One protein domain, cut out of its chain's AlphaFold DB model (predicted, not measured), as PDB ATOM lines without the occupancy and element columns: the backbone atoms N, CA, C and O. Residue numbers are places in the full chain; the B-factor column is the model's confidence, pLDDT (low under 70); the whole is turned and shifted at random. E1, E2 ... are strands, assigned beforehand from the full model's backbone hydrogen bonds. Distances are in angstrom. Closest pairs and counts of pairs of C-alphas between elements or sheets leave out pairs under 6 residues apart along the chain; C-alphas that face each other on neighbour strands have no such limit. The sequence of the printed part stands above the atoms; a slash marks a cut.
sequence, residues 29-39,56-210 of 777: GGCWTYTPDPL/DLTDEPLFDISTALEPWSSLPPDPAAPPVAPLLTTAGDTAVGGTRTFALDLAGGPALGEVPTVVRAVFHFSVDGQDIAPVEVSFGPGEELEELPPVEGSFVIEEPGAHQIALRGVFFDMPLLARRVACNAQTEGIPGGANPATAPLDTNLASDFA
ATOM      1  N   GLY A  29      83.388 -23.709   3.680       90.31
ATOM      2  CA  GLY A  29      82.053 -24.123   4.099       90.31
ATOM      3  C   GLY A  29      81.910 -25.621   4.358       90.31
ATOM      4  O   GLY A  29      82.853 -26.277   4.804       90.31
ATOM      5  N   GLY A  30      80.717 -26.158   4.115       91.06
ATOM      6  CA  GLY A  30      80.393 -27.550   4.405       91.06
ATOM      7  C   GLY A  30      79.113 -28.037   3.735       91.06
ATOM      8  O   GLY A  30      78.461 -27.321   2.976       91.06
ATOM      9  N   CYS A  31      78.772 -29.282   4.035       92.31
ATOM     10  CA  CYS A  31      77.637 -30.013   3.509       92.31
ATOM     11  C   CYS A  31      76.601 -30.286   4.602       92.31
ATOM     12  O   CYS A  31      76.940 -30.568   5.754       92.31
ATOM     13  N   TRP A  32      75.327 -30.245   4.224       91.50
ATOM     14  CA  TRP A  32      74.199 -30.552   5.092       91.50
ATOM     15  C   TRP A  32      73.297 -31.591   4.450       91.50
ATOM     16  O   TRP A  32      72.836 -31.431   3.318       91.50
ATOM     17  N   THR A  33      73.045 -32.672   5.182       91.62
ATOM     18  CA  THR A  33      72.147 -33.738   4.759       91.62
ATOM     19  C   THR A  33      70.757 -33.523   5.353       91.62
ATOM     20  O   THR A  33      70.610 -33.379   6.569       91.62
ATOM     21  N   TYR A  34      69.721 -33.615   4.523       89.88
ATOM     22  CA  TYR A  34      68.327 -33.565   4.962       89.88
ATOM     23  C   TYR A  34      67.411 -34.429   4.087       89.88
ATOM     24  O   TYR A  34      67.801 -34.921   3.025       89.88
ATOM     25  N   THR A  35      66.183 -34.631   4.552       90.00
ATOM     26  CA  THR A  35      65.091 -35.213   3.770       90.00
ATOM     27  C   THR A  35      64.232 -34.082   3.204       90.00
ATOM     28  O   THR A  35      63.661 -33.332   4.002       90.00
ATOM     29  N   PRO A  36      64.134 -33.923   1.869       84.94
ATOM     30  CA  PRO A  36      63.261 -32.914   1.267       84.94
ATOM     31  C   PRO A  36      61.782 -33.232   1.549       84.94
ATOM     32  O   PRO A  36      61.423 -34.405   1.690       84.94
ATOM     33  N   ASP A  37      60.930 -32.207   1.657       81.69
ATOM     34  CA  ASP A  37      59.482 -32.404   1.797       81.69
ATOM     35  C   ASP A  37      58.879 -32.874   0.461       81.69
ATOM     36  O   ASP A  37      58.872 -32.126  -0.516       81.69
ATOM     37  N   PRO A  38      58.328 -34.101   0.387       72.25
ATOM     38  CA  PRO A  38      57.708 -34.600  -0.837       72.25
ATOM     39  C   PRO A  38      56.438 -33.830  -1.242       72.25
ATOM     40  O   PRO A  38      55.865 -34.128  -2.289       72.25
ATOM     41  N   LEU A  39      55.932 -32.918  -0.399       71.56
ATOM     42  CA  LEU A  39      54.755 -32.093  -0.678       71.56
ATOM     43  C   LEU A  39      55.093 -30.728  -1.286       71.56
ATOM     44  O   LEU A  39      54.230 -30.184  -1.981       71.56
ATOM     45  N   ASP A  56      63.388 -26.063  -6.836       62.16
ATOM     46  CA  ASP A  56      63.193 -24.894  -5.988       62.16
ATOM     47  C   ASP A  56      64.125 -25.006  -4.774       62.16
ATOM     48  O   ASP A  56      63.921 -25.795  -3.851       62.16
ATOM     49  N   LEU A  57      65.191 -24.205  -4.788       56.38
ATOM     50  CA  LEU A  57      66.153 -24.101  -3.691       56.38
ATOM     51  C   LEU A  57      65.503 -23.684  -2.362       56.38
ATOM     52  O   LEU A  57      66.132 -23.798  -1.313       56.38
ATOM     53  N   THR A  58      64.261 -23.194  -2.379       60.12
ATOM     54  CA  THR A  58      63.546 -22.753  -1.179       60.12
ATOM     55  C   THR A  58      62.777 -23.854  -0.454       60.12
ATOM     56  O   THR A  58      62.171 -23.568   0.579       60.12
ATOM     57  N   ASP A  59      62.841 -25.103  -0.927       64.94
ATOM     58  CA  ASP A  59      62.202 -26.235  -0.256       64.94
ATOM     59  C   ASP A  59      62.654 -26.362   1.206       64.94
ATOM     60  O   ASP A  59      63.821 -26.639   1.516       64.94
ATOM     61  N   GLU A  60      61.703 -26.176   2.126       68.69
ATOM     62  CA  GLU A  60      61.949 -26.385   3.547       68.69
ATOM     63  C   GLU A  60      62.238 -27.878   3.796       68.69
ATOM     64  O   GLU A  60      61.520 -28.756   3.303       68.69
ATOM     65  N   PRO A  61      63.298 -28.210   4.554       77.38
ATOM     66  CA  PRO A  61      63.610 -29.595   4.865       77.38
ATOM     67  C   PRO A  61      62.486 -30.199   5.716       77.38
ATOM     68  O   PRO A  61      62.100 -29.635   6.741       77.38
ATOM     69  N   LEU A  62      62.003 -31.389   5.347       83.38
ATOM     70  CA  LEU A  62      61.042 -32.126   6.171       83.38
ATOM     71  C   LEU A  62      61.696 -32.587   7.479       83.38
ATOM     72  O   LEU A  62      61.097 -32.498   8.551       83.38
ATOM     73  N   PHE A  63      62.931 -33.091   7.377       84.88
ATOM     74  CA  PHE A  63      63.753 -33.505   8.510       84.88
ATOM     75  C   PHE A  63      65.239 -33.279   8.217       84.88
ATOM     76  O   PHE A  63      65.761 -33.787   7.224       84.88
ATOM     77  N   ASP A  64      65.937 -32.584   9.116       84.50
ATOM     78  CA  ASP A  64      67.400 -32.511   9.105       84.50
ATOM     79  C   ASP A  64      67.999 -33.857   9.546       84.50
ATOM     80  O   ASP A  64      67.625 -34.403  10.588       84.50
ATOM     81  N   ILE A  65      68.929 -34.399   8.754       88.50
ATOM     82  CA  ILE A  65      69.679 -35.623   9.089       88.50
ATOM     83  C   ILE A  65      71.012 -35.244   9.740       88.50
ATOM     84  O   ILE A  65      71.405 -35.842  10.745       88.50
ATOM     85  N   SER A  66      71.704 -34.249   9.182       86.88
ATOM     86  CA  SER A  66      72.932 -33.714   9.766       86.88
ATOM     87  C   SER A  66      72.617 -32.923  11.041       86.88
ATOM     88  O   SER A  66      71.595 -32.254  11.163       86.88
ATOM     89  N   THR A  67      73.505 -33.024  12.031       87.19
ATOM     90  CA  THR A  67      73.429 -32.247  13.288       87.19
ATOM     91  C   THR A  67      74.506 -31.165  13.374       87.19
ATOM     92  O   THR A  67      74.467 -30.328  14.273       87.19
ATOM     93  N   ALA A  68      75.452 -31.189  12.434       88.19
ATOM     94  CA  ALA A  68      76.523 -30.230  12.212       88.19
ATOM     95  C   ALA A  68      76.910 -30.280  10.723       88.19
ATOM     96  O   ALA A  68      76.598 -31.262  10.047       88.19
ATOM     97  N   LEU A  69      77.588 -29.241  10.228       88.19
ATOM     98  CA  LEU A  69      78.119 -29.233   8.866       88.19
ATOM     99  C   LEU A  69      79.202 -30.300   8.702       88.19
ATOM    100  O   LEU A  69      80.145 -30.381   9.492       88.19
ATOM    101  N   GLU A  70      79.065 -31.095   7.651       90.56
ATOM    102  CA  GLU A  70      80.075 -32.049   7.205       90.56
ATOM    103  C   GLU A  70      81.080 -31.330   6.287       90.56
ATOM    104  O   GLU A  70      80.711 -30.368   5.615       90.56
ATOM    105  N   PRO A  71      82.362 -31.723   6.243       88.25
ATOM    106  CA  PRO A  71      83.313 -31.124   5.306       88.25
ATOM    107  C   PRO A  71      82.943 -31.445   3.848       88.25
ATOM    108  O   PRO A  71      82.362 -32.493   3.569       88.25
ATOM    109  N   TRP A  72      83.327 -30.562   2.920       85.69
ATOM    110  CA  TRP A  72      83.097 -30.723   1.474       85.69
ATOM    111  C   TRP A  72      83.646 -32.025   0.898       85.69
ATOM    112  O   TRP A  72      82.973 -32.688   0.115       85.69
ATOM    113  N   SER A  73      84.872 -32.374   1.275       80.25
ATOM    114  CA  SER A  73      85.540 -33.593   0.848       80.25
ATOM    115  C   SER A  73      85.973 -34.400   2.062       80.25
ATOM    116  O   SER A  73      86.397 -33.862   3.092       80.25
ATOM    117  N   SER A  74      85.879 -35.723   1.949       72.12
ATOM    118  CA  SER A  74      86.640 -36.597   2.831       72.12
ATOM    119  C   SER A  74      88.122 -36.424   2.515       72.12
ATOM    120  O   SER A  74      88.500 -36.408   1.343       72.12
ATOM    121  N   LEU A  75      88.965 -36.324   3.546       69.25
ATOM    122  CA  LEU A  75      90.415 -36.409   3.360       69.25
ATOM    123  C   LEU A  75      90.738 -37.662   2.527       69.25
ATOM    124  O   LEU A  75      90.112 -38.703   2.766       69.25
ATOM    125  N   PRO A  76      91.674 -37.580   1.562       73.25
ATOM    126  CA  PRO A  76      92.028 -38.732   0.750       73.25
ATOM    127  C   PRO A  76      92.413 -39.910   1.660       73.25
ATOM    128  O   PRO A  76      93.073 -39.704   2.684       73.25
ATOM    129  N   PRO A  77      92.002 -41.146   1.318       73.94
ATOM    130  CA  PRO A  77      92.269 -42.319   2.151       73.94
ATOM    131  C   PRO A  77      93.771 -42.575   2.327       73.94
ATOM    132  O   PRO A  77      94.179 -43.140   3.344       73.94
ATOM    133  N   ASP A  78      94.592 -42.132   1.369       81.38
ATOM    134  CA  ASP A  78      96.043 -42.062   1.505       81.38
ATOM    135  C   ASP A  78      96.479 -40.642   1.922       81.38
ATOM    136  O   ASP A  78      96.467 -39.734   1.087       81.38
ATOM    137  N   PRO A  79      96.920 -40.427   3.177       78.25
ATOM    138  CA  PRO A  79      97.421 -39.128   3.623       78.25
ATOM    139  C   PRO A  79      98.723 -38.703   2.921       78.25
ATOM    140  O   PRO A  79      99.143 -37.557   3.079       78.25
ATOM    141  N   ALA A  80      99.390 -39.601   2.180       84.38
ATOM    142  CA  ALA A  80     100.575 -39.285   1.384       84.38
ATOM    143  C   ALA A  80     100.246 -38.826  -0.048       84.38
ATOM    144  O   ALA A  80     101.112 -38.237  -0.704       84.38
ATOM    145  N   ALA A  81      99.027 -39.074  -0.543       78.19
ATOM    146  CA  ALA A  81      98.592 -38.549  -1.830       78.19
ATOM    147  C   ALA A  81      98.290 -37.048  -1.681       78.19
ATOM    148  O   ALA A  81      97.510 -36.669  -0.802       78.19
ATOM    149  N   PRO A  82      98.896 -36.165  -2.499       74.62
ATOM    150  CA  PRO A  82      98.575 -34.749  -2.439       74.62
ATOM    151  C   PRO A  82      97.087 -34.568  -2.769       74.62
ATOM    152  O   PRO A  82      96.622 -35.164  -3.746       74.62
ATOM    153  N   PRO A  83      96.332 -33.775  -1.986       73.25
ATOM    154  CA  PRO A  83      94.948 -33.483  -2.321       73.25
ATOM    155  C   PRO A  83      94.921 -32.833  -3.703       73.25
ATOM    156  O   PRO A  83      95.599 -31.831  -3.943       73.25
ATOM    157  N   VAL A  84      94.176 -33.435  -4.629       80.19
ATOM    158  CA  VAL A  84      93.909 -32.806  -5.919       80.19
ATOM    159  C   VAL A  84      92.966 -31.645  -5.621       80.19
ATOM    160  O   VAL A  84      91.869 -31.844  -5.108       80.19
ATOM    161  N   ALA A  85      93.443 -30.422  -5.830       85.25
ATOM    162  CA  ALA A  85      92.640 -29.239  -5.578       85.25
ATOM    163  C   ALA A  85      91.542 -29.134  -6.649       85.25
ATOM    164  O   ALA A  85      91.836 -29.370  -7.825       85.25
ATOM    165  N   PRO A  86      90.307 -28.765  -6.276       91.50
ATOM    166  CA  PRO A  86      89.273 -28.489  -7.258       91.50
ATOM    167  C   PRO A  86      89.714 -27.331  -8.155       91.50
ATOM    168  O   PRO A  86      90.339 -26.371  -7.693       91.50
ATOM    169  N   LEU A  87      89.384 -27.421  -9.441       93.25
ATOM    170  CA  LEU A  87      89.793 -26.453 -10.449       93.25
ATOM    171  C   LEU A  87      88.578 -25.968 -11.241       93.25
ATOM    172  O   LEU A  87      87.910 -26.746 -11.916       93.25
ATOM    173  N   LEU A  88      88.336 -24.658 -11.193       95.56
ATOM    174  CA  LEU A  88      87.367 -23.973 -12.041       95.56
ATOM    175  C   LEU A  88      88.125 -23.191 -13.114       95.56
ATOM    176  O   LEU A  88      88.947 -22.327 -12.806       95.56
ATOM    177  N   THR A  89      87.860 -23.503 -14.378       95.62
ATOM    178  CA  THR A  89      88.471 -22.831 -15.532       95.62
ATOM    179  C   THR A  89      87.411 -22.155 -16.384       95.62
ATOM    180  O   THR A  89      86.291 -22.652 -16.492       95.62
ATOM    181  N   THR A  90      87.768 -21.036 -17.016       96.75
ATOM    182  CA  THR A  90      86.910 -20.341 -17.983       96.75
ATOM    183  C   THR A  90      87.577 -20.252 -19.351       96.75
ATOM    184  O   THR A  90      88.802 -20.187 -19.463       96.75
ATOM    185  N   ALA A  91      86.760 -20.263 -20.401       95.94
ATOM    186  CA  ALA A  91      87.173 -20.139 -21.792       95.94
ATOM    187  C   ALA A  91      86.060 -19.474 -22.629       95.94
ATOM    188  O   ALA A  91      85.025 -19.066 -22.104       95.94
ATOM    189  N   GLY A  92      86.258 -19.363 -23.943       95.94
ATOM    190  CA  GLY A  92      85.262 -18.791 -24.855       95.94
ATOM    191  C   GLY A  92      85.413 -17.282 -25.030       95.94
ATOM    192  O   GLY A  92      86.524 -16.758 -24.972       95.94
ATOM    193  N   ASP A  93      84.312 -16.584 -25.298       96.62
ATOM    194  CA  ASP A  93      84.348 -15.163 -25.646       96.62
ATOM    195  C   ASP A  93      84.835 -14.274 -24.490       96.62
ATOM    196  O   ASP A  93      84.779 -14.648 -23.318       96.62
ATOM    197  N   THR A  94      85.340 -13.090 -24.838       96.81
ATOM    198  CA  THR A  94      85.800 -12.044 -23.899       96.81
ATOM    199  C   THR A  94      85.221 -10.674 -24.257       96.81
ATOM    200  O   THR A  94      85.737  -9.638 -23.851       96.81
ATOM    201  N   ALA A  95      84.151 -10.647 -25.051       97.00
ATOM    202  CA  ALA A  95      83.443  -9.424 -25.403       97.00
ATOM    203  C   ALA A  95      81.968  -9.534 -25.013       97.00
ATOM    204  O   ALA A  95      81.399 -10.628 -25.065       97.00
ATOM    205  N   VAL A  96      81.357  -8.401 -24.666       97.38
ATOM    206  CA  VAL A  96      79.923  -8.309 -24.354       97.38
ATOM    207  C   VAL A  96      79.083  -8.874 -25.502       97.38
ATOM    208  O   VAL A  96      79.367  -8.660 -26.682       97.38
ATOM    209  N   GLY A  97      78.051  -9.638 -25.150       96.12
ATOM    210  CA  GLY A  97      77.191 -10.380 -26.071       96.12
ATOM    211  C   GLY A  97      77.765 -11.721 -26.539       96.12
ATOM    212  O   GLY A  97      77.048 -12.482 -27.190       96.12
ATOM    213  N   GLY A  98      79.025 -12.022 -26.217       95.81
ATOM    214  CA  GLY A  98      79.639 -13.325 -26.451       95.81
ATOM    215  C   GLY A  98      79.263 -14.367 -25.396       95.81
ATOM    216  O   GLY A  98      78.785 -14.032 -24.308       95.81
ATOM    217  N   THR A  99      79.506 -15.639 -25.709       97.06
ATOM    218  CA  THR A  99      79.285 -16.760 -24.786       97.06
ATOM    219  C   THR A  99      80.598 -17.166 -24.121       97.06
ATOM    220  O   THR A  99      81.541 -17.611 -24.785       97.06
ATOM    221  N   ARG A 100      80.644 -17.067 -22.791       97.00
ATOM    222  CA  ARG A 100      81.722 -17.608 -21.959       97.00
ATOM    223  C   ARG A 100      81.377 -19.042 -21.574       97.00
ATOM    224  O   ARG A 100      80.243 -19.324 -21.190       97.00
ATOM    225  N   THR A 101      82.341 -19.949 -21.665       97.25
ATOM    226  CA  THR A 101      82.213 -21.319 -21.161       97.25
ATOM    227  C   THR A 101      83.067 -21.497 -19.916       97.25
ATOM    228  O   THR A 101      84.061 -20.797 -19.714       97.25
ATOM    229  N   PHE A 102      82.686 -22.440 -19.067       97.38
ATOM    230  CA  PHE A 102      83.472 -22.825 -17.907       97.38
ATOM    231  C   PHE A 102      83.453 -24.338 -17.728       97.38
ATOM    232  O   PHE A 102      82.505 -25.009 -18.138       97.38
ATOM    233  N   ALA A 103      84.516 -24.855 -17.122       96.75
ATOM    234  CA  ALA A 103      84.653 -26.256 -16.766       96.75
ATOM    235  C   ALA A 103      85.142 -26.365 -15.322       96.75
ATOM    236  O   ALA A 103      86.114 -25.707 -14.934       96.75
ATOM    237  N   LEU A 104      84.456 -27.195 -14.547       95.88
ATOM    238  CA  LEU A 104      84.761 -27.506 -13.162       95.88
ATOM    239  C   LEU A 104      85.212 -28.963 -13.056       95.88
ATOM    240  O   LEU A 104      84.467 -29.885 -13.395       95.88
ATOM    241  N   ASP A 105      86.426 -29.137 -12.550       93.19
ATOM    242  CA  ASP A 105      86.993 -30.416 -12.140       93.19
ATOM    243  C   ASP A 105      86.988 -30.471 -10.606       93.19
ATOM    244  O   ASP A 105      87.756 -29.777  -9.930       93.19
ATOM    245  N   LEU A 106      86.037 -31.225 -10.053       89.19
ATOM    246  CA  LEU A 106      85.862 -31.415  -8.616       89.19
ATOM    247  C   LEU A 106      86.496 -32.745  -8.226       89.19
ATOM    248  O   LEU A 106      85.881 -33.807  -8.334       89.19
ATOM    249  N   ALA A 107      87.738 -32.675  -7.757       80.25
ATOM    250  CA  ALA A 107      88.409 -33.841  -7.223       80.25
ATOM    251  C   ALA A 107      87.902 -34.141  -5.806       80.25
ATOM    252  O   ALA A 107      88.240 -33.461  -4.832       80.25
ATOM    253  N   GLY A 108      87.069 -35.175  -5.712       74.88
ATOM    254  CA  GLY A 108      86.360 -35.550  -4.498       74.88
ATOM    255  C   GLY A 108      85.066 -34.759  -4.282       74.88
ATOM    256  O   GLY A 108      84.909 -33.609  -4.689       74.88
ATOM    257  N   GLY A 109      84.119 -35.402  -3.608       77.50
ATOM    258  CA  GLY A 109      82.854 -34.812  -3.181       77.50
ATOM    259  C   GLY A 109      82.516 -35.215  -1.746       77.50
ATOM    260  O   GLY A 109      83.319 -35.888  -1.086       77.50
ATOM    261  N   PRO A 110      81.327 -34.837  -1.245       82.06
ATOM    262  CA  PRO A 110      80.873 -35.307   0.052       82.06
ATOM    263  C   PRO A 110      80.814 -36.833   0.062       82.06
ATOM    264  O   PRO A 110      80.436 -37.469  -0.925       82.06
ATOM    265  N   ALA A 111      81.136 -37.435   1.204       81.44
ATOM    266  CA  ALA A 111      80.998 -38.873   1.387       81.44
ATOM    267  C   ALA A 111      79.504 -39.255   1.414       81.44
ATOM    268  O   ALA A 111      78.871 -39.300   2.468       81.44
ATOM    269  N   LEU A 112      78.922 -39.541   0.243       83.81
ATOM    270  CA  LEU A 112      77.506 -39.920   0.133       83.81
ATOM    271  C   LEU A 112      77.228 -41.345   0.653       83.81
ATOM    272  O   LEU A 112      76.081 -41.673   0.972       83.81
ATOM    273  N   GLY A 113      78.276 -42.161   0.816       82.19
ATOM    274  CA  GLY A 113      78.194 -43.583   1.164       82.19
ATOM    275  C   GLY A 113      77.886 -44.464  -0.051       82.19
ATOM    276  O   GLY A 113      77.894 -43.996  -1.185       82.19
ATOM    277  N   GLU A 114      77.611 -45.754   0.171       82.50
ATOM    278  CA  GLU A 114      77.119 -46.633  -0.897       82.50
ATOM    279  C   GLU A 114      75.718 -46.178  -1.324       82.50
ATOM    280  O   GLU A 114      74.739 -46.372  -0.597       82.50
ATOM    281  N   VAL A 115      75.615 -45.573  -2.509       81.12
ATOM    282  CA  VAL A 115      74.331 -45.156  -3.075       81.12
ATOM    283  C   VAL A 115      73.853 -46.229  -4.063       81.12
ATOM    284  O   VAL A 115      74.446 -46.395  -5.129       81.12
ATOM    285  N   PRO A 116      72.776 -46.985  -3.766       85.12
ATOM    286  CA  PRO A 116      72.312 -48.067  -4.638       85.12
ATOM    287  C   PRO A 116      71.574 -47.567  -5.892       85.12
ATOM    288  O   PRO A 116      70.947 -48.355  -6.603       85.12
ATOM    289  N   THR A 117      71.566 -46.255  -6.136       86.12
ATOM    290  CA  THR A 117      70.645 -45.581  -7.053       86.12
ATOM    291  C   THR A 117      71.347 -44.470  -7.813       86.12
ATOM    292  O   THR A 117      72.408 -44.018  -7.400       86.12
ATOM    293  N   VAL A 118      70.741 -44.017  -8.912       87.62
ATOM    294  CA  VAL A 118      71.208 -42.826  -9.630       87.62
ATOM    295  C   VAL A 118      71.160 -41.632  -8.682       87.62
ATOM    296  O   VAL A 118      70.149 -41.429  -8.002       87.62
ATOM    297  N   VAL A 119      72.245 -40.872  -8.648       90.31
ATOM    298  CA  VAL A 119      72.318 -39.592  -7.947       90.31
ATOM    299  C   VAL A 119      72.307 -38.496  -9.000       90.31
ATOM    300  O   VAL A 119      73.014 -38.587 -10.007       90.31
ATOM    301  N   ARG A 120      71.492 -37.467  -8.775       92.31
ATOM    302  CA  ARG A 120      71.484 -36.249  -9.589       92.31
ATOM    303  C   ARG A 120      72.228 -35.173  -8.810       92.31
ATOM    304  O   ARG A 120      71.809 -34.826  -7.714       92.31
ATOM    305  N   ALA A 121      73.339 -34.691  -9.347       92.88
ATOM    306  CA  ALA A 121      74.039 -33.526  -8.833       92.88
ATOM    307  C   ALA A 121      73.606 -32.279  -9.607       92.88
ATOM    308  O   ALA A 121      73.608 -32.279 -10.837       92.88
ATOM    309  N   VAL A 122      73.246 -31.223  -8.885       93.44
ATOM    310  CA  VAL A 122      72.908 -29.910  -9.438       93.44
ATOM    311  C   VAL A 122      73.933 -28.903  -8.934       93.44
ATOM    312  O   VAL A 122      74.074 -28.697  -7.729       93.44
ATOM    313  N   PHE A 123      74.675 -28.306  -9.861       94.75
ATOM    314  CA  PHE A 123      75.733 -27.341  -9.586       94.75
ATOM    315  C   PHE A 123      75.208 -25.933  -9.834       94.75
ATOM    316  O   PHE A 123      74.781 -25.601 -10.941       94.75
ATOM    317  N   HIS A 124      75.264 -25.105  -8.797       94.44
ATOM    318  CA  HIS A 124      74.888 -23.701  -8.854       94.44
ATOM    319  C   HIS A 124      76.145 -22.854  -8.944       94.44
ATOM    320  O   HIS A 124      77.070 -23.004  -8.143       94.44
ATOM    321  N   PHE A 125      76.147 -21.942  -9.903       96.31
ATOM    322  CA  PHE A 125      77.228 -21.000 -10.133       96.31
ATOM    323  C   PHE A 125      76.675 -19.587 -10.098       96.31
ATOM    324  O   PHE A 125      75.499 -19.361 -10.397       96.31
ATOM    325  N   SER A 126      77.548 -18.644  -9.778       96.25
ATOM    326  CA  SER A 126      77.256 -17.227  -9.883       96.25
ATOM    327  C   SER A 126      78.309 -16.519 -10.724       96.25
ATOM    328  O   SER A 126      79.463 -16.942 -10.765       96.25
ATOM    329  N   VAL A 127      77.899 -15.457 -11.409       97.31
ATOM    330  CA  VAL A 127      78.783 -14.502 -12.082       97.31
ATOM    331  C   VAL A 127      78.558 -13.159 -11.409       97.31
ATOM    332  O   VAL A 127      77.433 -12.664 -11.378       97.31
ATOM    333  N   ASP A 128      79.599 -12.616 -10.781       96.62
ATOM    334  CA  ASP A 128      79.541 -11.363 -10.012       96.62
ATOM    335  C   ASP A 128      78.429 -11.356  -8.946       96.62
ATOM    336  O   ASP A 128      77.761 -10.354  -8.678       96.62
ATOM    337  N   GLY A 129      78.200 -12.523  -8.339       94.62
ATOM    338  CA  GLY A 129      77.168 -12.735  -7.330       94.62
ATOM    339  C   GLY A 129      75.751 -12.948  -7.883       94.62
ATOM    340  O   GLY A 129      74.847 -13.239  -7.094       94.62
ATOM    341  N   GLN A 130      75.530 -12.867  -9.198       95.19
ATOM    342  CA  GLN A 130      74.248 -13.197  -9.832       95.19
ATOM    343  C   GLN A 130      74.199 -14.667 -10.252       95.19
ATOM    344  O   GLN A 130      75.147 -15.170 -10.843       95.19
ATOM    345  N   ASP A 131      73.099 -15.364  -9.958       93.62
ATOM    346  CA  ASP A 131      72.935 -16.773 -10.335       93.62
ATOM    347  C   ASP A 131      72.854 -16.958 -11.853       93.62
ATOM    348  O   ASP A 131      72.123 -16.243 -12.542       93.62
ATOM    349  N   ILE A 132      73.539 -17.985 -12.356       95.69
ATOM    350  CA  ILE A 132      73.352 -18.487 -13.721       95.69
ATOM    351  C   ILE A 132      72.579 -19.810 -13.713       95.69
ATOM    352  O   ILE A 132      72.338 -20.409 -12.663       95.69
ATOM    353  N   ALA A 133      72.159 -20.270 -14.896       94.25
ATOM    354  CA  ALA A 133      71.427 -21.526 -15.026       94.25
ATOM    355  C   ALA A 133      72.231 -22.694 -14.410       94.25
ATOM    356  O   ALA A 133      73.419 -22.836 -14.720       94.25
ATOM    357  N   PRO A 134      71.610 -23.525 -13.553       94.00
ATOM    358  CA  PRO A 134      72.311 -24.619 -12.902       94.00
ATOM    359  C   PRO A 134      72.739 -25.683 -13.916       94.00
ATOM    360  O   PRO A 134      72.053 -25.930 -14.912       94.00
ATOM    361  N   VAL A 135      73.866 -26.338 -13.639       95.69
ATOM    362  CA  VAL A 135      74.366 -27.458 -14.444       95.69
ATOM    363  C   VAL A 135      73.999 -28.761 -13.751       95.69
ATOM    364  O   VAL A 135      74.324 -28.964 -12.583       95.69
ATOM    365  N   GLU A 136      73.327 -29.657 -14.465       94.69
ATOM    366  CA  GLU A 136      72.906 -30.943 -13.920       94.69
ATOM    367  C   GLU A 136      73.759 -32.082 -14.449       94.69
ATOM    368  O   GLU A 136      73.945 -32.232 -15.658       94.69
ATOM    369  N   VAL A 137      74.217 -32.934 -13.539       93.25
ATOM    370  CA  VAL A 137      74.985 -34.123 -13.880       93.25
ATOM    371  C   VAL A 137      74.431 -35.318 -13.124       93.25
ATOM    372  O   VAL A 137      74.188 -35.261 -11.925       93.25
ATOM    373  N   SER A 138      74.189 -36.416 -13.832       90.69
ATOM    374  CA  SER A 138      73.701 -37.661 -13.235       90.69
ATOM    375  C   SER A 138      74.778 -38.727 -13.315       90.69
ATOM    376  O   SER A 138      75.399 -38.886 -14.364       90.69
ATOM    377  N   PHE A 139      74.955 -39.488 -12.240       85.94
ATOM    378  CA  PHE A 139      75.891 -40.611 -12.201       85.94
ATOM    379  C   PHE A 139      75.216 -41.882 -11.677       85.94
ATOM    380  O   PHE A 139      74.213 -41.843 -10.953       85.94
ATOM    381  N   GLY A 140      75.701 -43.021 -12.172       81.25
ATOM    382  CA  GLY A 140      75.027 -44.309 -12.056       81.25
ATOM    383  C   GLY A 140      75.287 -45.031 -10.730       81.25
ATOM    384  O   GLY A 140      76.242 -44.729 -10.020       81.25
ATOM    385  N   PRO A 141      74.463 -46.040 -10.392       78.12
ATOM    386  CA  PRO A 141      74.723 -46.897  -9.241       78.12
ATOM    387  C   PRO A 141      76.013 -47.709  -9.441       78.12
ATOM    388  O   PRO A 141      76.165 -48.398 -10.451       78.12
ATOM    389  N   GLY A 142      76.900 -47.695  -8.442       69.00
ATOM    390  CA  GLY A 142      78.118 -48.515  -8.410       69.00
ATOM    391  C   GLY A 142      79.373 -47.875  -9.011       69.00
ATOM    392  O   GLY A 142      80.406 -48.540  -9.048       69.00
ATOM    393  N   GLU A 143      79.305 -46.619  -9.453       67.19
ATOM    394  CA  GLU A 143      80.504 -45.799  -9.625       67.19
ATOM    395  C   GLU A 143      80.921 -45.305  -8.237       67.19
ATOM    396  O   GLU A 143      80.132 -44.674  -7.529       67.19
ATOM    397  N   GLU A 144      82.129 -45.669  -7.799       64.25
ATOM    398  CA  GLU A 144      82.728 -45.017  -6.640       64.25
ATOM    399  C   GLU A 144      82.835 -43.531  -6.980       64.25
ATOM    400  O   GLU A 144      83.459 -43.146  -7.965       64.25
ATOM    401  N   LEU A 145      82.184 -42.705  -6.166       66.25
ATOM    402  CA  LEU A 145      82.114 -41.243  -6.246       66.25
ATOM    403  C   LEU A 145      83.477 -40.535  -6.108       66.25
ATOM    404  O   LEU A 145      83.522 -39.339  -5.833       66.25
ATOM    405  N   GLU A 146      84.583 -41.268  -6.240       67.88
ATOM    406  CA  GLU A 146      85.936 -40.740  -6.093       67.88
ATOM    407  C   GLU A 146      86.257 -39.692  -7.168       67.88
ATOM    408  O   GLU A 146      86.964 -38.731  -6.869       67.88
ATOM    409  N   GLU A 147      85.678 -39.806  -8.369       73.69
ATOM    410  CA  GLU A 147      85.824 -38.813  -9.438       73.69
ATOM    411  C   GLU A 147      84.452 -38.423 -10.001       73.69
ATOM    412  O   GLU A 147      83.766 -39.221 -10.645       73.69
ATOM    413  N   LEU A 148      84.041 -37.176  -9.756       83.56
ATOM    414  CA  LEU A 148      82.880 -36.611 -10.433       83.56
ATOM    415  C   LEU A 148      83.242 -36.351 -11.904       83.56
ATOM    416  O   LEU A 148      84.345 -35.882 -12.189       83.56
ATOM    417  N   PRO A 149      82.337 -36.627 -12.858       88.50
ATOM    418  CA  PRO A 149      82.545 -36.212 -14.241       88.50
ATOM    419  C   PRO A 149      82.738 -34.685 -14.322       88.50
ATOM    420  O   PRO A 149      82.127 -33.956 -13.532       88.50
ATOM    421  N   PRO A 150      83.537 -34.189 -15.285       91.12
ATOM    422  CA  PRO A 150      83.748 -32.758 -15.454       91.12
ATOM    423  C   PRO A 150      82.414 -32.057 -15.709       91.12
ATOM    424  O   PRO A 150      81.593 -32.512 -16.511       91.12
ATOM    425  N   VAL A 151      82.201 -30.948 -15.007       95.62
ATOM    426  CA  VAL A 151      80.975 -30.155 -15.095       95.62
ATOM    427  C   VAL A 151      81.242 -28.989 -16.033       95.62
ATOM    428  O   VAL A 151      82.080 -28.139 -15.741       95.62
ATOM    429  N   GLU A 152      80.535 -28.941 -17.157       97.19
ATOM    430  CA  GLU A 152      80.682 -27.883 -18.159       97.19
ATOM    431  C   GLU A 152      79.424 -27.016 -18.216       97.19
ATOM    432  O   GLU A 152      78.301 -27.523 -18.205       97.19
ATOM    433  N   GLY A 153      79.608 -25.702 -18.311       97.44
ATOM    434  CA  GLY A 153      78.511 -24.753 -18.456       97.44
ATOM    435  C   GLY A 153      78.888 -23.540 -19.296       97.44
ATOM    436  O   GLY A 153      80.027 -23.384 -19.746       97.44
ATOM    437  N   SER A 154      77.905 -22.678 -19.544       97.62
ATOM    438  CA  SER A 154      78.101 -21.455 -20.319       97.62
ATOM    439  C   SER A 154      77.122 -20.360 -19.928       97.62
ATOM    440  O   SER A 154      75.987 -20.660 -19.562       97.62
ATOM    441  N   PHE A 155      77.528 -19.108 -20.094       97.69
ATOM    442  CA  PHE A 155      76.682 -17.933 -19.899       97.69
ATOM    443  C   PHE A 155      77.033 -16.838 -20.916       97.69
ATOM    444  O   PHE A 155      78.088 -16.879 -21.552       97.69
ATOM    445  N   VAL A 156      76.125 -15.881 -21.104       97.88
ATOM    446  CA  VAL A 156      76.347 -14.718 -21.978       97.88
ATOM    447  C   VAL A 156      76.979 -13.598 -21.158       97.88
ATOM    448  O   VAL A 156      76.560 -13.349 -20.033       97.88
ATOM    449  N   ILE A 157      77.980 -12.924 -21.717       97.38
ATOM    450  CA  ILE A 157      78.617 -11.761 -21.092       97.38
ATOM    451  C   ILE A 157      77.717 -10.539 -21.305       97.38
ATOM    452  O   ILE A 157      77.509 -10.127 -22.446       97.38
ATOM    453  N   GLU A 158      77.191  -9.954 -20.230       97.38
ATOM    454  CA  GLU A 158      76.235  -8.838 -20.318       97.38
ATOM    455  C   GLU A 158      76.888  -7.455 -20.182       97.38
ATOM    456  O   GLU A 158      76.442  -6.500 -20.820       97.38
ATOM    457  N   GLU A 159      77.967  -7.350 -19.406       97.44
ATOM    458  CA  GLU A 159      78.665  -6.096 -19.107       97.44
ATOM    459  C   GLU A 159      80.171  -6.225 -19.392       97.44
ATOM    460  O   GLU A 159      80.694  -7.338 -19.402       97.44
ATOM    461  N   PRO A 160      80.884  -5.125 -19.701       97.00
ATOM    462  CA  PRO A 160      82.340  -5.129 -19.785       97.00
ATOM    463  C   PRO A 160      82.966  -4.944 -18.396       97.00
ATOM    464  O   PRO A 160      82.384  -4.293 -17.532       97.00
ATOM    465  N   GLY A 161      84.204  -5.397 -18.210       95.56
ATOM    466  CA  GLY A 161      84.951  -5.215 -16.967       95.56
ATOM    467  C   GLY A 161      85.610  -6.493 -16.467       95.56
ATOM    468  O   GLY A 161      85.829  -7.438 -17.222       95.56
ATOM    469  N   ALA A 162      85.988  -6.487 -15.192       96.81
ATOM    470  CA  ALA A 162      86.434  -7.686 -14.496       96.81
ATOM    471  C   ALA A 162      85.211  -8.442 -13.976       96.81
ATOM    472  O   ALA A 162      84.330  -7.833 -13.373       96.81
ATOM    473  N   HIS A 163      85.206  -9.749 -14.191       97.19
ATOM    474  CA  HIS A 163      84.139 -10.649 -13.797       97.19
ATOM    475  C   HIS A 163      84.713 -11.827 -13.024       97.19
ATOM    476  O   HIS A 163      85.822 -12.292 -13.305       97.19
ATOM    477  N   GLN A 164      83.926 -12.355 -12.101       97.44
ATOM    478  CA  GLN A 164      84.260 -13.549 -11.347       97.44
ATOM    479  C   GLN A 164      83.133 -14.566 -11.475       97.44
ATOM    480  O   GLN A 164      81.996 -14.284 -11.097       97.44
ATOM    481  N   ILE A 165      83.450 -15.764 -11.975       97.62
ATOM    482  CA  ILE A 165      82.563 -16.917 -11.821       97.62
ATOM    483  C   ILE A 165      82.935 -17.661 -10.543       97.62
ATOM    484  O   ILE A 165      84.105 -17.980 -10.335       97.62
ATOM    485  N   ALA A 166      81.953 -17.968  -9.703       97.19
ATOM    486  CA  ALA A 166      82.147 -18.726  -8.475       97.19
ATOM    487  C   ALA A 166      81.215 -19.938  -8.420       97.19
ATOM    488  O   ALA A 166      80.060 -19.885  -8.853       97.19
ATOM    489  N   LEU A 167      81.708 -21.045  -7.860       96.25
ATOM    490  CA  LEU A 167      80.844 -22.147  -7.454       96.25
ATOM    491  C   LEU A 167      80.065 -21.707  -6.209       96.25
ATOM    492  O   LEU A 167      80.662 -21.429  -5.168       96.25
ATOM    493  N   ARG A 168      78.739 -21.681  -6.304       94.56
ATOM    494  CA  ARG A 168      77.838 -21.273  -5.220       94.56
ATOM    495  C   ARG A 168      77.387 -22.445  -4.360       94.56
ATOM    496  O   ARG A 168      77.259 -22.326  -3.147       94.56
ATOM    497  N   GLY A 169      77.185 -23.607  -4.965       93.12
ATOM    498  CA  GLY A 169      76.885 -24.814  -4.214       93.12
ATOM    499  C   GLY A 169      76.605 -26.013  -5.098       93.12
ATOM    500  O   GLY A 169      76.428 -25.886  -6.309       93.12
ATOM    501  N   VAL A 170      76.569 -27.183  -4.475       93.81
ATOM    502  CA  VAL A 170      76.282 -28.457  -5.132       93.81
ATOM    503  C   VAL A 170      75.229 -29.208  -4.334       93.81
ATOM    504  O   VAL A 170      75.353 -29.362  -3.119       93.81
ATOM    505  N   PHE A 171      74.199 -29.687  -5.024       92.75
ATOM    506  CA  PHE A 171      73.084 -30.420  -4.440       92.75
ATOM    507  C   PHE A 171      73.059 -31.834  -4.996       92.75
ATOM    508  O   PHE A 171      72.894 -32.022  -6.196       92.75
ATOM    509  N   PHE A 172      73.212 -32.827  -4.126       92.69
ATOM    510  CA  PHE A 172      73.166 -34.239  -4.482       92.69
ATOM    511  C   PHE A 172      71.826 -34.837  -4.070       92.69
ATOM    512  O   PHE A 172      71.549 -35.009  -2.879       92.69
ATOM    513  N   ASP A 173      71.017 -35.185  -5.062       91.56
ATOM    514  CA  ASP A 173      69.693 -35.764  -4.901       91.56
ATOM    515  C   ASP A 173      69.702 -37.283  -5.003       91.56
ATOM    516  O   ASP A 173      70.086 -37.867  -6.020       91.56
ATOM    517  N   MET A 174      69.202 -37.923  -3.947       91.19
ATOM    518  CA  MET A 174      69.024 -39.368  -3.840       91.19
ATOM    519  C   MET A 174      67.543 -39.674  -3.573       91.19
ATOM    520  O   MET A 174      67.164 -40.007  -2.443       91.19
ATOM    521  N   PRO A 175      66.675 -39.576  -4.596       87.06
ATOM    522  CA  PRO A 175      65.221 -39.620  -4.417       87.06
ATOM    523  C   PRO A 175      64.735 -40.933  -3.792       87.06
ATOM    524  O   PRO A 175      63.848 -40.937  -2.944       87.06
ATOM    525  N   LEU A 176      65.366 -42.060  -4.133       87.38
ATOM    526  CA  LEU A 176      65.017 -43.373  -3.578       87.38
ATOM    527  C   LEU A 176      65.399 -43.545  -2.101       87.38
ATOM    528  O   LEU A 176      64.875 -44.442  -1.441       87.38
ATOM    529  N   LEU A 177      66.284 -42.693  -1.583       88.69
ATOM    530  CA  LEU A 177      66.639 -42.639  -0.167       88.69
ATOM    531  C   LEU A 177      65.906 -41.514   0.576       88.69
ATOM    532  O   LEU A 177      66.114 -41.375   1.779       88.69
ATOM    533  N   ALA A 178      65.079 -40.716  -0.118       89.69
ATOM    534  CA  ALA A 178      64.506 -39.474   0.402       89.69
ATOM    535  C   ALA A 178      65.577 -38.614   1.104       89.69
ATOM    536  O   ALA A 178      65.398 -38.148   2.230       89.69
ATOM    537  N   ARG A 179      66.739 -38.483   0.452       90.69
ATOM    538  CA  ARG A 179      67.929 -37.828   0.997       90.69
ATOM    539  C   ARG A 179      68.475 -36.833  -0.020       90.69
ATOM    540  O   ARG A 179      68.654 -37.182  -1.184       90.69
ATOM    541  N   ARG A 180      68.787 -35.630   0.450       91.38
ATOM    542  CA  ARG A 180      69.513 -34.591  -0.280       91.38
ATOM    543  C   ARG A 180      70.733 -34.174   0.535       91.38
ATOM    544  O   ARG A 180      70.657 -34.102   1.762       91.38
ATOM    545  N   VAL A 181      71.853 -33.934  -0.139       92.19
ATOM    546  CA  VAL A 181      73.063 -33.350   0.458       92.19
ATOM    547  C   VAL A 181      73.348 -32.035  -0.249       92.19
ATOM    548  O   VAL A 181      73.556 -32.036  -1.457       92.19
ATOM    549  N   ALA A 182      73.333 -30.927   0.486       92.25
ATOM    550  CA  ALA A 182      73.613 -29.593  -0.039       92.25
ATOM    551  C   ALA A 182      74.956 -29.095   0.501       92.25
ATOM    552  O   ALA A 182      75.116 -28.991   1.715       92.25
ATOM    553  N   CYS A 183      75.903 -28.795  -0.385       92.81
ATOM    554  CA  CYS A 183      77.235 -28.288  -0.056       92.81
ATOM    555  C   CYS A 183      77.404 -26.862  -0.586       92.81
ATOM    556  O   CYS A 183      77.143 -26.616  -1.762       92.81
ATOM    557  N   ASN A 184      77.833 -25.921   0.254       92.69
ATOM    558  CA  ASN A 184      78.077 -24.524  -0.129       92.69
ATOM    559  C   ASN A 184      79.120 -23.875   0.809       92.69
ATOM    560  O   ASN A 184      79.753 -24.562   1.613       92.69
ATOM    561  N   ALA A 185      79.295 -22.552   0.737       92.56
ATOM    562  CA  ALA A 185      80.268 -21.831   1.563       92.56
ATOM    563  C   ALA A 185      79.847 -21.544   3.015       92.56
ATOM    564  O   ALA A 185      80.558 -20.833   3.729       92.56
ATOM    565  N   GLN A 186      78.705 -22.049   3.483       89.88
ATOM    566  CA  GLN A 186      78.265 -21.806   4.857       89.88
ATOM    567  C   GLN A 186      79.190 -22.496   5.861       89.88
ATOM    568  O   GLN A 186      79.513 -23.673   5.733       89.88
ATOM    569  N   THR A 187      79.600 -21.753   6.889       87.50
ATOM    570  CA  THR A 187      80.501 -22.228   7.953       87.50
ATOM    571  C   THR A 187      79.771 -22.628   9.232       87.50
ATOM    572  O   THR A 187      80.383 -23.186  10.140       87.50
ATOM    573  N   GLU A 188      78.473 -22.339   9.325       84.06
ATOM    574  CA  GLU A 188      77.617 -22.702  10.451       84.06
ATOM    575  C   GLU A 188      76.342 -23.375   9.934       84.06
ATOM    576  O   GLU A 188      75.755 -22.927   8.954       84.06
ATOM    577  N   GLY A 189      75.913 -24.446  10.601       74.50
ATOM    578  CA  GLY A 189      74.651 -25.128  10.328       74.50
ATOM    579  C   GLY A 189      74.039 -25.566  11.649       74.50
ATOM    580  O   GLY A 189      74.666 -26.300  12.414       74.50
ATOM    581  N   ILE A 190      72.839 -25.070  11.947       73.56
ATOM    582  CA  ILE A 190      72.076 -25.436  13.144       73.56
ATOM    583  C   ILE A 190      70.771 -26.074  12.664       73.56
ATOM    584  O   ILE A 190      70.116 -25.479  11.806       73.56
ATOM    585  N   PRO A 191      70.352 -27.226  13.221       72.69
ATOM    586  CA  PRO A 191      69.056 -27.815  12.895       72.69
ATOM    587  C   PRO A 191      67.913 -26.802  13.074       72.69
ATOM    588  O   PRO A 191      67.809 -26.165  14.127       72.69
ATOM    589  N   GLY A 192      67.073 -26.637  12.047       68.12
ATOM    590  CA  GLY A 192      65.997 -25.632  12.014       68.12
ATOM    591  C   GLY A 192      66.439 -24.157  11.918       68.12
ATOM    592  O   GLY A 192      65.625 -23.270  12.177       68.12
ATOM    593  N   GLY A 193      67.713 -23.883  11.607       68.06
ATOM    594  CA  GLY A 193      68.269 -22.547  11.355       68.06
ATOM    595  C   GLY A 193      68.317 -22.171   9.866       68.06
ATOM    596  O   GLY A 193      67.575 -22.715   9.053       68.06
ATOM    597  N   ALA A 194      69.196 -21.228   9.502       62.38
ATOM    598  CA  ALA A 194      69.497 -20.950   8.097       62.38
ATOM    599  C   ALA A 194      70.088 -22.218   7.462       62.38
ATOM    600  O   ALA A 194      71.120 -22.713   7.909       62.38
ATOM    601  N   ASN A 195      69.384 -22.769   6.476       64.75
ATOM    602  CA  ASN A 195      69.768 -24.001   5.808       64.75
ATOM    603  C   ASN A 195      70.746 -23.661   4.667       64.75
ATOM    604  O   ASN A 195      70.452 -22.755   3.879       64.75
ATOM    605  N   PRO A 196      71.864 -24.395   4.517       63.94
ATOM    606  CA  PRO A 196      72.694 -24.351   3.313       63.94
ATOM    607  C   PRO A 196      71.901 -24.448   2.011       63.94
ATOM    608  O   PRO A 196      72.275 -23.845   1.008       63.94
ATOM    609  N   ALA A 197      70.772 -25.148   2.035       64.75
ATOM    610  CA  ALA A 197      69.923 -25.291   0.870       64.75
ATOM    611  C   ALA A 197      69.219 -23.997   0.438       64.75
ATOM    612  O   ALA A 197      69.133 -23.742  -0.758       64.75
ATOM    613  N   THR A 198      68.747 -23.172   1.379       67.44
ATOM    614  CA  THR A 198      67.808 -22.081   1.061       67.44
ATOM    615  C   THR A 198      68.466 -20.735   0.771       67.44
ATOM    616  O   THR A 198      67.819 -19.841   0.229       67.44
ATOM    617  N   ALA A 199      69.746 -20.574   1.110       73.31
ATOM    618  CA  ALA A 199      70.526 -19.371   0.820       73.31
ATOM    619  C   ALA A 199      71.982 -19.754   0.515       73.31
ATOM    620  O   ALA A 199      72.849 -19.641   1.396       73.31
ATOM    621  N   PRO A 200      72.263 -20.274  -0.692       77.69
ATOM    622  CA  PRO A 200      73.595 -20.740  -1.011       77.69
ATOM    623  C   PRO A 200      74.573 -19.562  -1.104       77.69
ATOM    624  O   PRO A 200      74.274 -18.521  -1.686       77.69
ATOM    625  N   LEU A 201      75.732 -19.724  -0.464       87.94
ATOM    626  CA  LEU A 201      76.804 -18.731  -0.418       87.94
ATOM    627  C   LEU A 201      77.940 -19.156  -1.344       87.94
ATOM    628  O   LEU A 201      78.317 -20.329  -1.337       87.94
ATOM    629  N   ASP A 202      78.505 -18.194  -2.073       91.81
ATOM    630  CA  ASP A 202      79.644 -18.412  -2.968       91.81
ATOM    631  C   ASP A 202      80.839 -19.003  -2.220       91.81
ATOM    632  O   ASP A 202      81.280 -18.482  -1.192       91.81
ATOM    633  N   THR A 203      81.350 -20.122  -2.732       94.44
ATOM    634  CA  THR A 203      82.569 -20.756  -2.224       94.44
ATOM    635  C   THR A 203      83.793 -19.934  -2.609       94.44
ATOM    636  O   THR A 203      83.738 -19.023  -3.430       94.44
ATOM    637  N   ASN A 204      84.943 -20.283  -2.041       93.88
ATOM    638  CA  ASN A 204      86.227 -19.735  -2.471       93.88
ATOM    639  C   ASN A 204      86.753 -20.368  -3.775       93.88
ATOM    640  O   ASN A 204      87.867 -20.043  -4.185       93.88
ATOM    641  N   LEU A 205      85.998 -21.270  -4.416       95.19
ATOM    642  CA  LEU A 205      86.319 -21.768  -5.748       95.19
ATOM    643  C   LEU A 205      85.732 -20.828  -6.793       95.19
ATOM    644  O   LEU A 205      84.567 -20.939  -7.182       95.19
ATOM    645  N   ALA A 206      86.580 -19.912  -7.238       96.62
ATOM    646  CA  ALA A 206      86.245 -18.909  -8.223       96.62
ATOM    647  C   ALA A 206      87.300 -18.839  -9.333       96.62
ATOM    648  O   ALA A 206      88.438 -19.282  -9.168       96.62
ATOM    649  N   SER A 207      86.903 -18.288 -10.474       96.31
ATOM    650  CA  SER A 207      87.772 -18.006 -11.608       96.31
ATOM    651  C   SER A 207      87.466 -16.608 -12.127       96.31
ATOM    652  O   SER A 207      86.320 -16.294 -12.455       96.31
ATOM    653  N   ASP A 208      88.496 -15.772 -12.191       96.19
ATOM    654  CA  ASP A 208      88.379 -14.409 -12.695       96.19
ATOM    655  C   ASP A 208      88.602 -14.376 -14.212       96.19
ATOM    656  O   ASP A 208      89.419 -15.122 -14.764       96.19
ATOM    657  N   PHE A 209      87.900 -13.482 -14.897       96.19
ATOM    658  CA  PHE A 209      88.154 -13.147 -16.295       96.19
ATOM    659  C   PHE A 209      87.838 -11.673 -16.554       96.19
ATOM    660  O   PHE A 209      87.204 -11.003 -15.744       96.19
ATOM    661  N   ALA A 210      88.293 -11.150 -17.690       95.56
ATOM    662  CA  ALA A 210      87.965  -9.801 -18.125       95.56
ATOM    663  C   ALA A 210      87.164  -9.846 -19.427       95.56
ATOM    664  O   ALA A 210      87.412 -10.694 -20.290       95.56
TER     665      ALA A 210
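Overview. This is residues 29 to 39 and 56 to 210 of the 777 residues of an uncharacterized protein of Nocardioides sp. dk884 (UniProt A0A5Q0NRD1). What does the whole look like? Two sheets stand partly face to face as a flattened, loosely closed sandwich: a large, twisted sheet built round the long strand E8, and a small sheet E3, E4, E7 covering part of it. E1 and E2 extend the large sheet beyond E9, while residues 77 to 82 stick out as a loop. What is it made of? The printed part has 166 residues with no named helix and ten strands, E1 to E10 in chain order, holding 69 residues, under half; the class is all strand, the large sheet is branched and antiparallel, and the small one is antiparallel in the order E3, E4, E7. How spread out is it? It is compact, with a radius of gyration of the C-alphas of 16.4 A and spans of 45 by 40 by 28 A.

Along the chain. Where is the large sheet? E8, residues 161 to 174, runs 39.9 A from C-alpha 161 at (84.951, -5.215, -16.967) to C-alpha 174 at (69.024, -39.368, -3.840). E5, residues 119 to 127, is 26.2 A long; E1 is residues 30 to 36, E2 61 to 64, E6 135 to 139, E9 179 to 184 and E10 206 to 210. Where is the small sheet? E3 is residues 87 to 92, from C-alpha 87 at (89.793, -26.453, -10.449); E4, residues 99 to 105, is 20.1 A long, and E7 is residues 151 to 156.

Arrangement. What is beside E8? E5 is on one side, with N 122 and O 171 2.8 A apart; E9, beside residues 169 to 174, and E10, beside residues 161 to 166, are on the other, with N 172 to O 181 at 2.8 A and N 163 to O 209 at 2.8 A. How does the sheet go on? E6 pairs with E5, N 121 to O 137 at 2.8 A; E1 pairs with E9, N 32 to O 182 at 2.8 A, and with E2, N 35 to O 63 at 2.8 A. How does the small sheet stand to it? E4 pairs with E3, N 89 to O 103 at 2.9 A, and with E7, N 102 to O 153 at 2.9 A. The closest C-alphas of E3 and E10, Leu 88 and Ser 207, are 6.0 A apart, and those of E6 and E7, Val 135 and Gly 153, 6.4 A.

Size, cuts and confidence. How large is it? The two C-alphas farthest apart, of Pro 116 and Pro 160, are 46.6 A apart. Where is the cut? Residues 40 to 55 are not printed, and C-alphas 39 and 56 are 12.3 A apart. Which links are long? Those from E2 to E3, E4 to E5, E6 to E7 and E9 to E10. Where is confidence low? pLDDT is under 70 at residues 56 to 60, 75, 142 to 146 and 192 to 198.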